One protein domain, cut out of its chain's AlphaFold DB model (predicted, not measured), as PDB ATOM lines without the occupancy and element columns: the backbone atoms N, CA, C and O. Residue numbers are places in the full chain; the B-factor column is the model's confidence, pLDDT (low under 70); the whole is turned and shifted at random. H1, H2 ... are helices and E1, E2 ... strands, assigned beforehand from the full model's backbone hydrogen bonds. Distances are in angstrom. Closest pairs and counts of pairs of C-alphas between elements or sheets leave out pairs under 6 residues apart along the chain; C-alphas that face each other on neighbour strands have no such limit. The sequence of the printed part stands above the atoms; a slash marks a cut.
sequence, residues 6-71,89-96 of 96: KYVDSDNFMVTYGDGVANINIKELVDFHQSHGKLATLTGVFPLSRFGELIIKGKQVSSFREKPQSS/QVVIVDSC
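What this domain is: This is residues 6 to 71 and 89 to 96 of the 96 residues of an uncharacterized protein of marine sediment metagenome (UniProt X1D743). The model is a small head with a long arm: in the head a three-stranded sheet has the one helix, H1, over one face, and the strands E3 and E4 form a two-stranded hairpin far out at the end of the arm. The arm makes the length, and the C-alphas span 61 by 26 by 19 A along their three main axes. The printed part has 74 residues, with one named helix and five named strands in the order E1, H1, E2, E3, E4, E5. The head's sheet runs E1, E5, E2 and is antiparallel, like the pair E3 and E4, and the class is mixed, helices and strands. The whole is extended, with a radius of gyration of the C-alphas of 19.0 A.

How they stand to each other: In the larger sheet E5, residues 90 to 95, is the inner strand, and E1, residues 12 to 15, and E2, residues 40 to 44, are the edge strands. E1 and E5 are antiparallel at 161 degrees between their directions, with N 13 and O 94 within hydrogen-bond range at 3.0 A. E5 and E2 are antiparallel at 170 degrees, with N 41 and O 93 at 2.9 A. H1, residues 26 to 36, is on one face of this sheet, an arrangement in two layers, with a height over the sheet of 9.3 A. It lies over E5 and E2 and runs slantwise to the strands, at 47 degrees to E5 on the local plane. The closest C-alphas of H1 and E2 are those of His 33 and Thr 41, 5.9 A apart. H1 and E1 are near each other, with 6 pairs of C-alphas within 10 A. E1, H1 and E2 form a split strand-helix-strand unit, two strands running the same way with E5 between them, and its crossover is left-handed. In H1 every O i to N i+4 pair is within hydrogen-bond range. E3, residues 53 to 57, and E4, residues 60 to 65, form a hairpin, antiparallel at 157 degrees, with N 55 and O 63 at 2.9 A. E3 and E4 are apart from E1, H1, E2 and E5.

Where its parts are: E1 begins at C-alpha 12, (-41.702, 44.360, 9.628). H1 is 15.9 A long, E2 12.9 A, E3 13.0 A and E4 14.8 A. E3 ends at C-alpha 57, (0.606, 29.037, 34.745). E5 is 15.9 A long and ends at C-alpha 95, (-38.925, 47.724, 10.689).

The domain as a whole: The two C-alphas farthest apart, those of Asp 9 and Lys 59, are 61.5 A apart. Residues 72 to 88 are not printed, and C-alphas 71 and 89 across this cut are 17.6 A apart. Of the links that are printed whole, H1 to E2 and E3 to E4 are tight, and E1 to H1 and E2 to E3 are short. The mean pLDDT of the printed part is 71.5, and 32 residues are under 70, among them residues 45 to 57 and 60 to 71.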
ATOM      1  N   LYS A   6     -39.128  43.621  -3.277       86.75
ATOM      2  CA  LYS A   6     -40.353  43.233  -4.001       86.75
ATOM      3  C   LYS A   6     -41.087  41.991  -3.462       86.75
ATOM      4  O   LYS A   6     -42.103  41.615  -4.031       86.75
ATOM      5  N   TYR A   7     -40.515  41.290  -2.485       85.94
ATOM      6  CA  TYR A   7     -41.108  40.119  -1.831       85.94
ATOM      7  C   TYR A   7     -41.459  40.394  -0.364       85.94
ATOM      8  O   TYR A   7     -41.871  39.476   0.343       85.94
ATOM      9  N   VAL A   8     -41.231  41.619   0.113       85.50
ATOM     10  CA  VAL A   8     -41.503  42.033   1.485       85.50
ATOM     11  C   VAL A   8     -42.663  43.023   1.441       85.50
ATOM     12  O   VAL A   8     -42.482  44.177   1.075       85.50
ATOM     13  N   ASP A   9     -43.852  42.549   1.809       82.25
ATOM     14  CA  ASP A   9     -45.102  43.327   1.746       82.25
ATOM     15  C   ASP A   9     -45.463  44.004   3.086       82.25
ATOM     16  O   ASP A   9     -46.584  44.469   3.276       82.25
ATOM     17  N   SER A  10     -44.542  44.006   4.050       81.31
ATOM     18  CA  SER A  10     -44.760  44.471   5.422       81.31
ATOM     19  C   SER A  10     -43.587  45.321   5.883       81.31
ATOM     20  O   SER A  10     -42.439  44.998   5.581       81.31
ATOM     21  N   ASP A  11     -43.884  46.349   6.681       80.25
ATOM     22  CA  ASP A  11     -42.872  47.196   7.320       80.25
ATOM     23  C   ASP A  11     -41.947  46.354   8.206       80.25
ATOM     24  O   ASP A  11     -40.746  46.577   8.241       80.25
ATOM     25  N   ASN A  12     -42.487  45.314   8.852       83.69
ATOM     26  CA  ASN A  12     -41.702  44.360   9.628       83.69
ATOM     27  C   ASN A  12     -41.373  43.114   8.810       83.69
ATOM     28  O   ASN A  12     -42.282  42.430   8.324       83.69
ATOM     29  N   PHE A  13     -40.094  42.750   8.753       87.06
ATOM     30  CA  PHE A  13     -39.648  41.489   8.169       87.06
ATOM     31  C   PHE A  13     -38.548  40.831   9.003       87.06
ATOM     32  O   PHE A  13     -37.866  41.463   9.809       87.06
ATOM     33  N   MET A  14     -38.382  39.524   8.811       87.31
ATOM     34  CA  MET A  14     -37.350  38.737   9.480       87.31
ATOM     35  C   MET A  14     -36.361  38.199   8.457       87.31
ATOM     36  O   MET A  14     -36.754  37.680   7.411       87.31
ATOM     37  N   VAL A  15     -35.074  38.272   8.779       85.12
ATOM     38  CA  VAL A  15     -34.007  37.669   7.980       85.12
ATOM     39  C   VAL A  15     -33.066  36.870   8.875       85.12
ATOM     40  O   VAL A  15     -32.740  37.265   9.994       85.12
ATOM     41  N   THR A  16     -32.633  35.720   8.368       84.88
ATOM     42  CA  THR A  16     -31.645  34.851   9.005       84.88
ATOM     43  C   THR A  16     -30.710  34.269   7.948       84.88
ATOM     44  O   THR A  16     -31.006  34.295   6.749       84.88
ATOM     45  N   TYR A  17     -29.585  33.721   8.388       81.19
ATOM     46  CA  TYR A  17     -28.718  32.913   7.540       81.19
ATOM     47  C   TYR A  17     -29.358  31.546   7.269       81.19
ATOM     48  O   TYR A  17     -29.861  30.894   8.182       81.19
ATOM     49  N   GLY A  18     -29.316  31.090   6.014       78.06
ATOM     50  CA  GLY A  18     -29.950  29.834   5.590       78.06
ATOM     51  C   GLY A  18     -29.276  28.554   6.102       78.06
ATOM     52  O   GLY A  18     -29.810  27.467   5.911       78.06
ATOM     53  N   ASP A  19     -28.110  28.662   6.737       77.25
ATOM     54  CA  ASP A  19     -27.352  27.544   7.305       77.25
ATOM     55  C   ASP A  19     -27.348  27.534   8.848       77.25
ATOM     56  O   ASP A  19     -26.696  26.686   9.467       77.25
ATOM     57  N   GLY A  20     -28.071  28.472   9.467       68.69
ATOM     58  CA  GLY A  20     -28.258  28.569  10.909       68.69
ATOM     59  C   GLY A  20     -29.499  27.809  11.377       68.69
ATOM     60  O   GLY A  20     -30.599  28.052  10.893       68.69
ATOM     61  N   VAL A  21     -29.328  26.912  12.349       76.06
ATOM     62  CA  VAL A  21     -30.432  26.253  13.061       76.06
ATOM     63  C   VAL A  21     -30.300  26.549  14.548       76.06
ATOM     64  O   VAL A  21     -29.291  26.193  15.162       76.06
ATOM     65  N   ALA A  22     -31.308  27.181  15.141       75.94
ATOM     66  CA  ALA A  22     -31.354  27.463  16.570       75.94
ATOM     67  C   ALA A  22     -32.757  27.238  17.132       75.94
ATOM     68  O   ALA A  22     -33.758  27.321  16.422       75.94
ATOM     69  N   ASN A  23     -32.813  26.980  18.436       81.19
ATOM     70  CA  ASN A  23     -34.055  26.872  19.189       81.19
ATOM     71  C   ASN A  23     -34.496  28.263  19.681       81.19
ATOM     72  O   ASN A  23     -34.367  28.573  20.863       81.19
ATOM     73  N   ILE A  24     -34.920  29.130  18.756       82.44
ATOM     74  CA  ILE A  24     -35.362  30.502  19.054       82.44
ATOM     75  C   ILE A  24     -36.890  30.544  19.077       82.44
ATOM     76  O   ILE A  24     -37.539  30.124  18.117       82.44
ATOM     77  N   ASN A  25     -37.472  31.107  20.139       86.69
ATOM     78  CA  ASN A  25     -38.899  31.414  20.167       86.69
ATOM     79  C   ASN A  25     -39.178  32.674  19.332       86.69
ATOM     80  O   ASN A  25     -38.973  33.800  19.783       86.69
ATOM     81  N   ILE A  26     -39.652  32.477  18.101       87.19
ATOM     82  CA  ILE A  26     -39.932  33.574  17.164       87.19
ATOM     83  C   ILE A  26     -41.025  34.509  17.688       87.19
ATOM     84  O   ILE A  26     -40.944  35.716  17.478       87.19
ATOM     85  N   LYS A  27     -42.024  33.983  18.407       89.31
ATOM     86  CA  LYS A  27     -43.114  34.805  18.939       89.31
ATOM     87  C   LYS A  27     -42.596  35.795  19.982       89.31
ATOM     88  O   LYS A  27     -42.863  36.983  19.874       89.31
ATOM     89  N   GLU A  28     -41.822  35.310  20.949       89.44
ATOM     90  CA  GLU A  28     -41.221  36.168  21.979       89.44
ATOM     91  C   GLU A  28     -40.263  37.201  21.379       89.44
ATOM     92  O   GLU A  28     -40.226  38.338  21.840       89.44
ATOM     93  N   LEU A  29     -39.520  36.833  20.330       86.88
ATOM     94  CA  LEU A  29     -38.629  37.755  19.630       86.88
ATOM     95  C   LEU A  29     -39.398  38.909  18.970       86.88
ATOM     96  O   LEU A  29     -38.979  40.062  19.064       86.88
ATOM     97  N   VAL A  30     -40.522  38.605  18.319       87.44
ATOM     98  CA  VAL A  30     -41.389  39.614  17.698       87.44
ATOM     99  C   VAL A  30     -42.059  40.484  18.762       87.44
ATOM    100  O   VAL A  30     -42.041  41.706  18.636       87.44
ATOM    101  N   ASP A  31     -42.577  39.880  19.834       89.75
ATOM    102  CA  ASP A  31     -43.185  40.609  20.953       89.75
ATOM    103  C   ASP A  31     -42.155  41.559  21.605       89.75
ATOM    104  O   ASP A  31     -42.451  42.725  21.875       89.75
ATOM    105  N   PHE A  32     -40.909  41.102  21.786       88.50
ATOM    106  CA  PHE A  32     -39.800  41.924  22.276       88.50
ATOM    107  C   PHE A  32     -39.484  43.084  21.325       88.50
ATOM    108  O   PHE A  32     -39.403  44.227  21.780       88.50
ATOM    109  N   HIS A  33     -39.364  42.812  20.022       86.94
ATOM    110  CA  HIS A  33     -39.103  43.828  19.003       86.94
ATOM    111  C   HIS A  33     -40.163  44.940  19.014       86.94
ATOM    112  O   HIS A  33     -39.841  46.132  19.068       86.94
ATOM    113  N   GLN A  34     -41.437  44.545  19.063       86.94
ATOM    114  CA  GLN A  34     -42.564  45.472  19.147       86.94
ATOM    115  C   GLN A  34     -42.564  46.262  20.462       86.94
ATOM    116  O   GLN A  34     -42.864  47.454  20.457       86.94
ATOM    117  N   SER A  35     -42.181  45.636  21.582       90.12
ATOM    118  CA  SER A  35     -42.216  46.277  22.904       90.12
ATOM    119  C   SER A  35     -41.265  47.470  23.049       90.12
ATOM    120  O   SER A  35     -41.567  48.406  23.787       90.12
ATOM    121  N   HIS A  36     -40.121  47.459  22.358       85.56
ATOM    122  CA  HIS A  36     -39.102  48.503  22.492       85.56
ATOM    123  C   HIS A  36     -39.100  49.523  21.342       85.56
ATOM    124  O   HIS A  36     -38.384  50.525  21.435       85.56
ATOM    125  N   GLY A  37     -39.845  49.267  20.255       81.56
ATOM    126  CA  GLY A  37     -40.033  50.195  19.129       81.56
ATOM    127  C   GLY A  37     -38.726  50.689  18.502       81.56
ATOM    128  O   GLY A  37     -38.572  51.879  18.232       81.56
ATOM    129  N   LYS A  38     -37.735  49.803  18.358       83.25
ATOM    130  CA  LYS A  38     -36.431  50.128  17.758       83.25
ATOM    131  C   LYS A  38     -36.443  49.648  16.316       83.25
ATOM    132  O   LYS A  38     -37.121  48.675  16.025       83.25
ATOM    133  N   LEU A  39     -35.628  50.281  15.475       82.56
ATOM    134  CA  LEU A  39     -35.521  49.954  14.050       82.56
ATOM    135  C   LEU A  39     -35.222  48.471  13.810       82.56
ATOM    136  O   LEU A  39     -35.848  47.852  12.966       82.56
ATOM    137  N   ALA A  40     -34.316  47.885  14.597       82.69
ATOM    138  CA  ALA A  40     -33.960  46.484  14.446       82.69
ATOM    139  C   ALA A  40     -33.715  45.782  15.786       82.69
ATOM    140  O   ALA A  40     -33.216  46.380  16.744       82.69
ATOM    141  N   THR A  41     -34.003  44.483  15.813       84.06
ATOM    142  CA  THR A  41     -33.622  43.553  16.885       84.06
ATOM    143  C   THR A  41     -32.677  42.506  16.322       84.06
ATOM    144  O   THR A  41     -32.985  41.888  15.307       84.06
ATOM    145  N   LEU A  42     -31.544  42.284  16.996       83.38
ATOM    146  CA  LEU A  42     -30.569  41.259  16.627       83.38
ATOM    147  C   LEU A  42     -30.474  40.196  17.722       83.38
ATOM    148  O   LEU A  42     -30.135  40.504  18.865       83.38
ATOM    149  N   THR A  43     -30.705  38.939  17.356       80.25
ATOM    150  CA  THR A  43     -30.476  37.797  18.251       80.25
ATOM    151  C   THR A  43     -29.066  37.265  18.044       80.25
ATOM    152  O   THR A  43     -28.773  36.746  16.974       80.25
ATOM    153  N   GLY A  44     -28.202  37.374  19.053       75.19
ATOM    154  CA  GLY A  44     -26.877  36.752  19.048       75.19
ATOM    155  C   GLY A  44     -26.892  35.408  19.772       75.19
ATOM    156  O   GLY A  44     -27.302  35.338  20.929       75.19
ATOM    157  N   VAL A  45     -26.420  34.347  19.117       67.75
ATOM    158  CA  VAL A  45     -26.178  33.048  19.770       67.75
ATOM    159  C   VAL A  45     -24.701  32.885  20.111       67.75
ATOM    160  O   VAL A  45     -23.832  33.257  19.324       67.75
ATOM    161  N   PHE A  46     -24.414  32.294  21.271       63.38
ATOM    162  CA  PHE A  46     -23.054  31.911  21.636       63.38
ATOM    163  C   PHE A  46     -22.652  30.650  20.866       63.38
ATOM    164  O   PHE A  46     -23.248  29.591  21.096       63.38
ATOM    165  N   PRO A  47     -21.643  30.708  19.978       59.12
ATOM    166  CA  PRO A  47     -21.083  29.490  19.430       59.12
ATOM    167  C   PRO A  47     -20.408  28.717  20.567       59.12
ATOM    168  O   PRO A  47     -19.632  29.268  21.351       59.12
ATOM    169  N   LEU A  48     -20.707  27.422  20.670       51.28
ATOM    170  CA  LEU A  48     -19.967  26.541  21.567       51.28
ATOM    171  C   LEU A  48     -18.503  26.539  21.127       51.28
ATOM    172  O   LEU A  48     -18.214  26.297  19.950       51.28
ATOM    173  N   SER A  49     -17.586  26.811  22.061       50.12
ATOM    174  CA  SER A  49     -16.157  26.755  21.772       50.12
ATOM    175  C   SER A  49     -15.819  25.376  21.208       50.12
ATOM    176  O   SER A  49     -16.013  24.352  21.867       50.12
ATOM    177  N   ARG A  50     -15.330  25.339  19.965       54.28
ATOM    178  CA  ARG A  50     -14.870  24.096  19.324       54.28
ATOM    179  C   ARG A  50     -13.510  23.647  19.853       54.28
ATOM    180  O   ARG A  50     -13.092  22.530  19.560       54.28
ATOM    181  N   PHE A  51     -12.837  24.501  20.623       53.53
ATOM    182  CA  PHE A  51     -11.488  24.277  21.115       53.53
ATOM    183  C   PHE A  51     -11.482  24.211  22.645       53.53
ATOM    184  O   PHE A  51     -12.171  24.976  23.323       53.53
ATOM    185  N   GLY A  52     -10.726  23.254  23.187       51.50
ATOM    186  CA  GLY A  52     -10.490  23.166  24.624       51.50
ATOM    187  C   GLY A  52      -9.640  24.343  25.095       51.50
ATOM    188  O   GLY A  52      -8.634  24.672  24.471       51.50
ATOM    189  N   GLU A  53     -10.042  24.980  26.189       58.75
ATOM    190  CA  GLU A  53      -9.237  26.013  26.834       58.75
ATOM    191  C   GLU A  53      -8.134  25.352  27.659       58.75
ATOM    192  O   GLU A  53      -8.391  24.493  28.508       58.75
ATOM    193  N   LEU A  54      -6.892  25.765  27.426       56.28
ATOM    194  CA  LEU A  54      -5.730  25.275  28.154       56.28
ATOM    195  C   LEU A  54      -5.170  26.431  28.989       56.28
ATOM    196  O   LEU A  54      -4.619  27.391  28.458       56.28
ATOM    197  N   ILE A  55      -5.350  26.361  30.308       59.72
ATOM    198  CA  ILE A  55      -4.877  27.394  31.234       59.72
ATOM    199  C   ILE A  55      -3.442  27.053  31.627       59.72
ATOM    200  O   ILE A  55      -3.200  26.062  32.321       59.72
ATOM    201  N   ILE A  56      -2.484  27.881  31.215       63.69
ATOM    202  CA  ILE A  56      -1.063  27.724  31.549       63.69
ATOM    203  C   ILE A  56      -0.702  28.700  32.670       63.69
ATOM    204  O   ILE A  56      -0.980  29.895  32.573       63.69
ATOM    205  N   LYS A  57      -0.048  28.204  33.726       57.69
ATOM    206  CA  LYS A  57       0.606  29.037  34.745       57.69
ATOM    207  C   LYS A  57       2.117  28.826  34.654       57.69
ATOM    208  O   LYS A  57       2.632  27.753  34.963       57.69
ATOM    209  N   GLY A  58       2.839  29.855  34.211       74.00
ATOM    210  CA  GLY A  58       4.285  29.774  33.988       74.00
ATOM    211  C   GLY A  58       4.632  28.823  32.837       74.00
ATOM    212  O   GLY A  58       4.240  29.068  31.702       74.00
ATOM    213  N   LYS A  59       5.368  27.740  33.126       70.19
ATOM    214  CA  LYS A  59       5.719  26.675  32.159       70.19
ATOM    215  C   LYS A  59       4.906  25.384  32.344       70.19
ATOM    216  O   LYS A  59       5.210  24.383  31.704       70.19
ATOM    217  N   GLN A  60       3.906  25.383  33.227       48.69
ATOM    218  CA  GLN A  60       3.074  24.212  33.508       48.69
ATOM    219  C   GLN A  60       1.624  24.442  33.087       48.69
ATOM    220  O   GLN A  60       1.031  25.496  33.332       48.69
ATOM    221  N   VAL A  61       1.044  23.412  32.474       63.81
ATOM    222  CA  VAL A  61      -0.387  23.358  32.181       63.81
ATOM    223  C   VAL A  61      -1.128  23.164  33.500       63.81
ATOM    224  O   VAL A  61      -0.975  22.139  34.154       63.81
ATOM    225  N   SER A  62      -1.897  24.174  33.903       62.25
ATOM    226  CA  SER A  62      -2.617  24.191  35.181       62.25
ATOM    227  C   SER A  62      -4.024  23.597  35.091       62.25
ATOM    228  O   SER A  62      -4.509  23.049  36.075       62.25
ATOM    229  N   SER A  63      -4.671  23.653  33.922       54.38
ATOM    230  CA  SER A  63      -5.909  22.911  33.654       54.38
ATOM    231  C   SER A  63      -6.213  22.846  32.160       54.38
ATOM    232  O   SER A  63      -6.003  23.830  31.451       54.38
ATOM    233  N   PHE A  64      -6.792  21.736  31.710       57.03
ATOM    234  CA  PHE A  64      -7.422  21.608  30.396       57.03
ATOM    235  C   PHE A  64      -8.940  21.543  30.590       57.03
ATOM    236  O   PHE A  64      -9.430  20.671  31.305       57.03
ATOM    237  N   ARG A  65      -9.681  22.479  29.991       56.00
ATOM    238  CA  ARG A  65     -11.144  22.428  29.910       56.00
ATOM    239  C   ARG A  65     -11.535  22.111  28.486       56.00
ATOM    240  O   ARG A  65     -11.473  22.967  27.608       56.00
ATOM    241  N   GLU A  66     -11.972  20.885  28.258       42.62
ATOM    242  CA  GLU A  66     -12.607  20.545  26.997       42.62
ATOM    243  C   GLU A  66     -14.005  21.183  26.956       42.62
ATOM    244  O   GLU A  66     -14.864  20.845  27.764       42.62
ATOM    245  N   LYS A  67     -14.219  22.113  26.015       53.53
ATOM    246  CA  LYS A  67     -15.525  22.722  25.693       53.53
ATOM    247  C   LYS A  67     -16.204  23.470  26.862       53.53
ATOM    248  O   LYS A  67     -17.311  23.101  27.258       53.53
ATOM    249  N   PRO A  68     -15.620  24.555  27.402       50.28
ATOM    250  CA  PRO A  68     -16.391  25.445  28.261       50.28
ATOM    251  C   PRO A  68     -17.514  26.092  27.434       50.28
ATOM    252  O   PRO A  68     -17.268  26.673  26.374       50.28
ATOM    253  N   GLN A  69     -18.763  25.990  27.903       47.22
ATOM    254  CA  GLN A  69     -19.808  26.893  27.428       47.22
ATOM    255  C   GLN A  69     -19.389  28.298  27.855       47.22
ATOM    256  O   GLN A  69     -19.291  28.571  29.050       47.22
ATOM    257  N   SER A  70     -19.036  29.134  26.878       49.94
ATOM    258  CA  SER A  70     -18.566  30.501  27.092       49.94
ATOM    259  C   SER A  70     -19.508  31.240  28.044       49.94
ATOM    260  O   SER A  70     -20.667  31.502  27.725       49.94
ATOM    261  N   SER A  71     -19.012  31.539  29.243       44.28
ATOM    262  CA  SER A  71     -19.700  32.367  30.220       44.28
ATOM    263  C   SER A  71     -19.428  33.835  29.895       44.28
ATOM    264  O   SER A  71     -18.417  34.388  30.321       44.28
ATOM    265  N   GLN A  89     -25.269  32.834  14.508       53.44
ATOM    266  CA  GLN A  89     -26.638  32.987  14.007       53.44
ATOM    267  C   GLN A  89     -27.145  34.341  14.459       53.44
ATOM    268  O   GLN A  89     -27.203  34.609  15.658       53.44
ATOM    269  N   VAL A  90     -27.464  35.174  13.480       58.75
ATOM    270  CA  VAL A  90     -28.066  36.480  13.683       58.75
ATOM    271  C   VAL A  90     -29.436  36.424  13.032       58.75
ATOM    272  O   VAL A  90     -29.535  36.301  11.814       58.75
ATOM    273  N   VAL A  91     -30.485  36.465  13.852       65.44
ATOM    274  CA  VAL A  91     -31.847  36.727  13.373       65.44
ATOM    275  C   VAL A  91     -32.069  38.221  13.519       65.44
ATOM    276  O   VAL A  91     -31.926  38.746  14.624       65.44
ATOM    277  N   ILE A  92     -32.364  38.890  12.408       69.25
ATOM    278  CA  ILE A  92     -32.677  40.316  12.383       69.25
ATOM    279  C   ILE A  92     -34.175  40.452  12.142       69.25
ATOM    280  O   ILE A  92     -34.687  39.929  11.151       69.25
ATOM    281  N   VAL A  93     -34.853  41.143  13.053       72.12
ATOM    282  CA  VAL A  93     -36.200  41.681  12.833       72.12
ATOM    283  C   VAL A  93     -36.020  43.164  12.558       72.12
ATOM    284  O   VAL A  93     -35.437  43.844  13.401       72.12
ATOM    285  N   ASP A  94     -36.428  43.625  11.384       70.38
ATOM    286  CA  ASP A  94     -36.240  45.006  10.931       70.38
ATOM    287  C   ASP A  94     -37.602  45.620  10.596       70.38
ATOM    288  O   ASP A  94     -38.424  44.961   9.948       70.38
ATOM    289  N   SER A  95     -37.817  46.849  11.067       63.59
ATOM    290  CA  SER A  95     -38.925  47.724  10.689       63.59
ATOM    291  C   SER A  95     -38.396  48.716   9.653       63.59
ATOM    292  O   SER A  95     -37.652  49.633  10.012       63.59
ATOM    293  N   CYS A  96     -38.731  48.507   8.380       56.72
ATOM    294  CA  CYS A  96     -38.295  49.366   7.283       56.72
ATOM    295  C   CYS A  96     -38.995  50.732   7.285       56.72
ATOM    296  O   CYS A  96     -40.175  50.803   7.693       56.72
TER     297      CYS A  96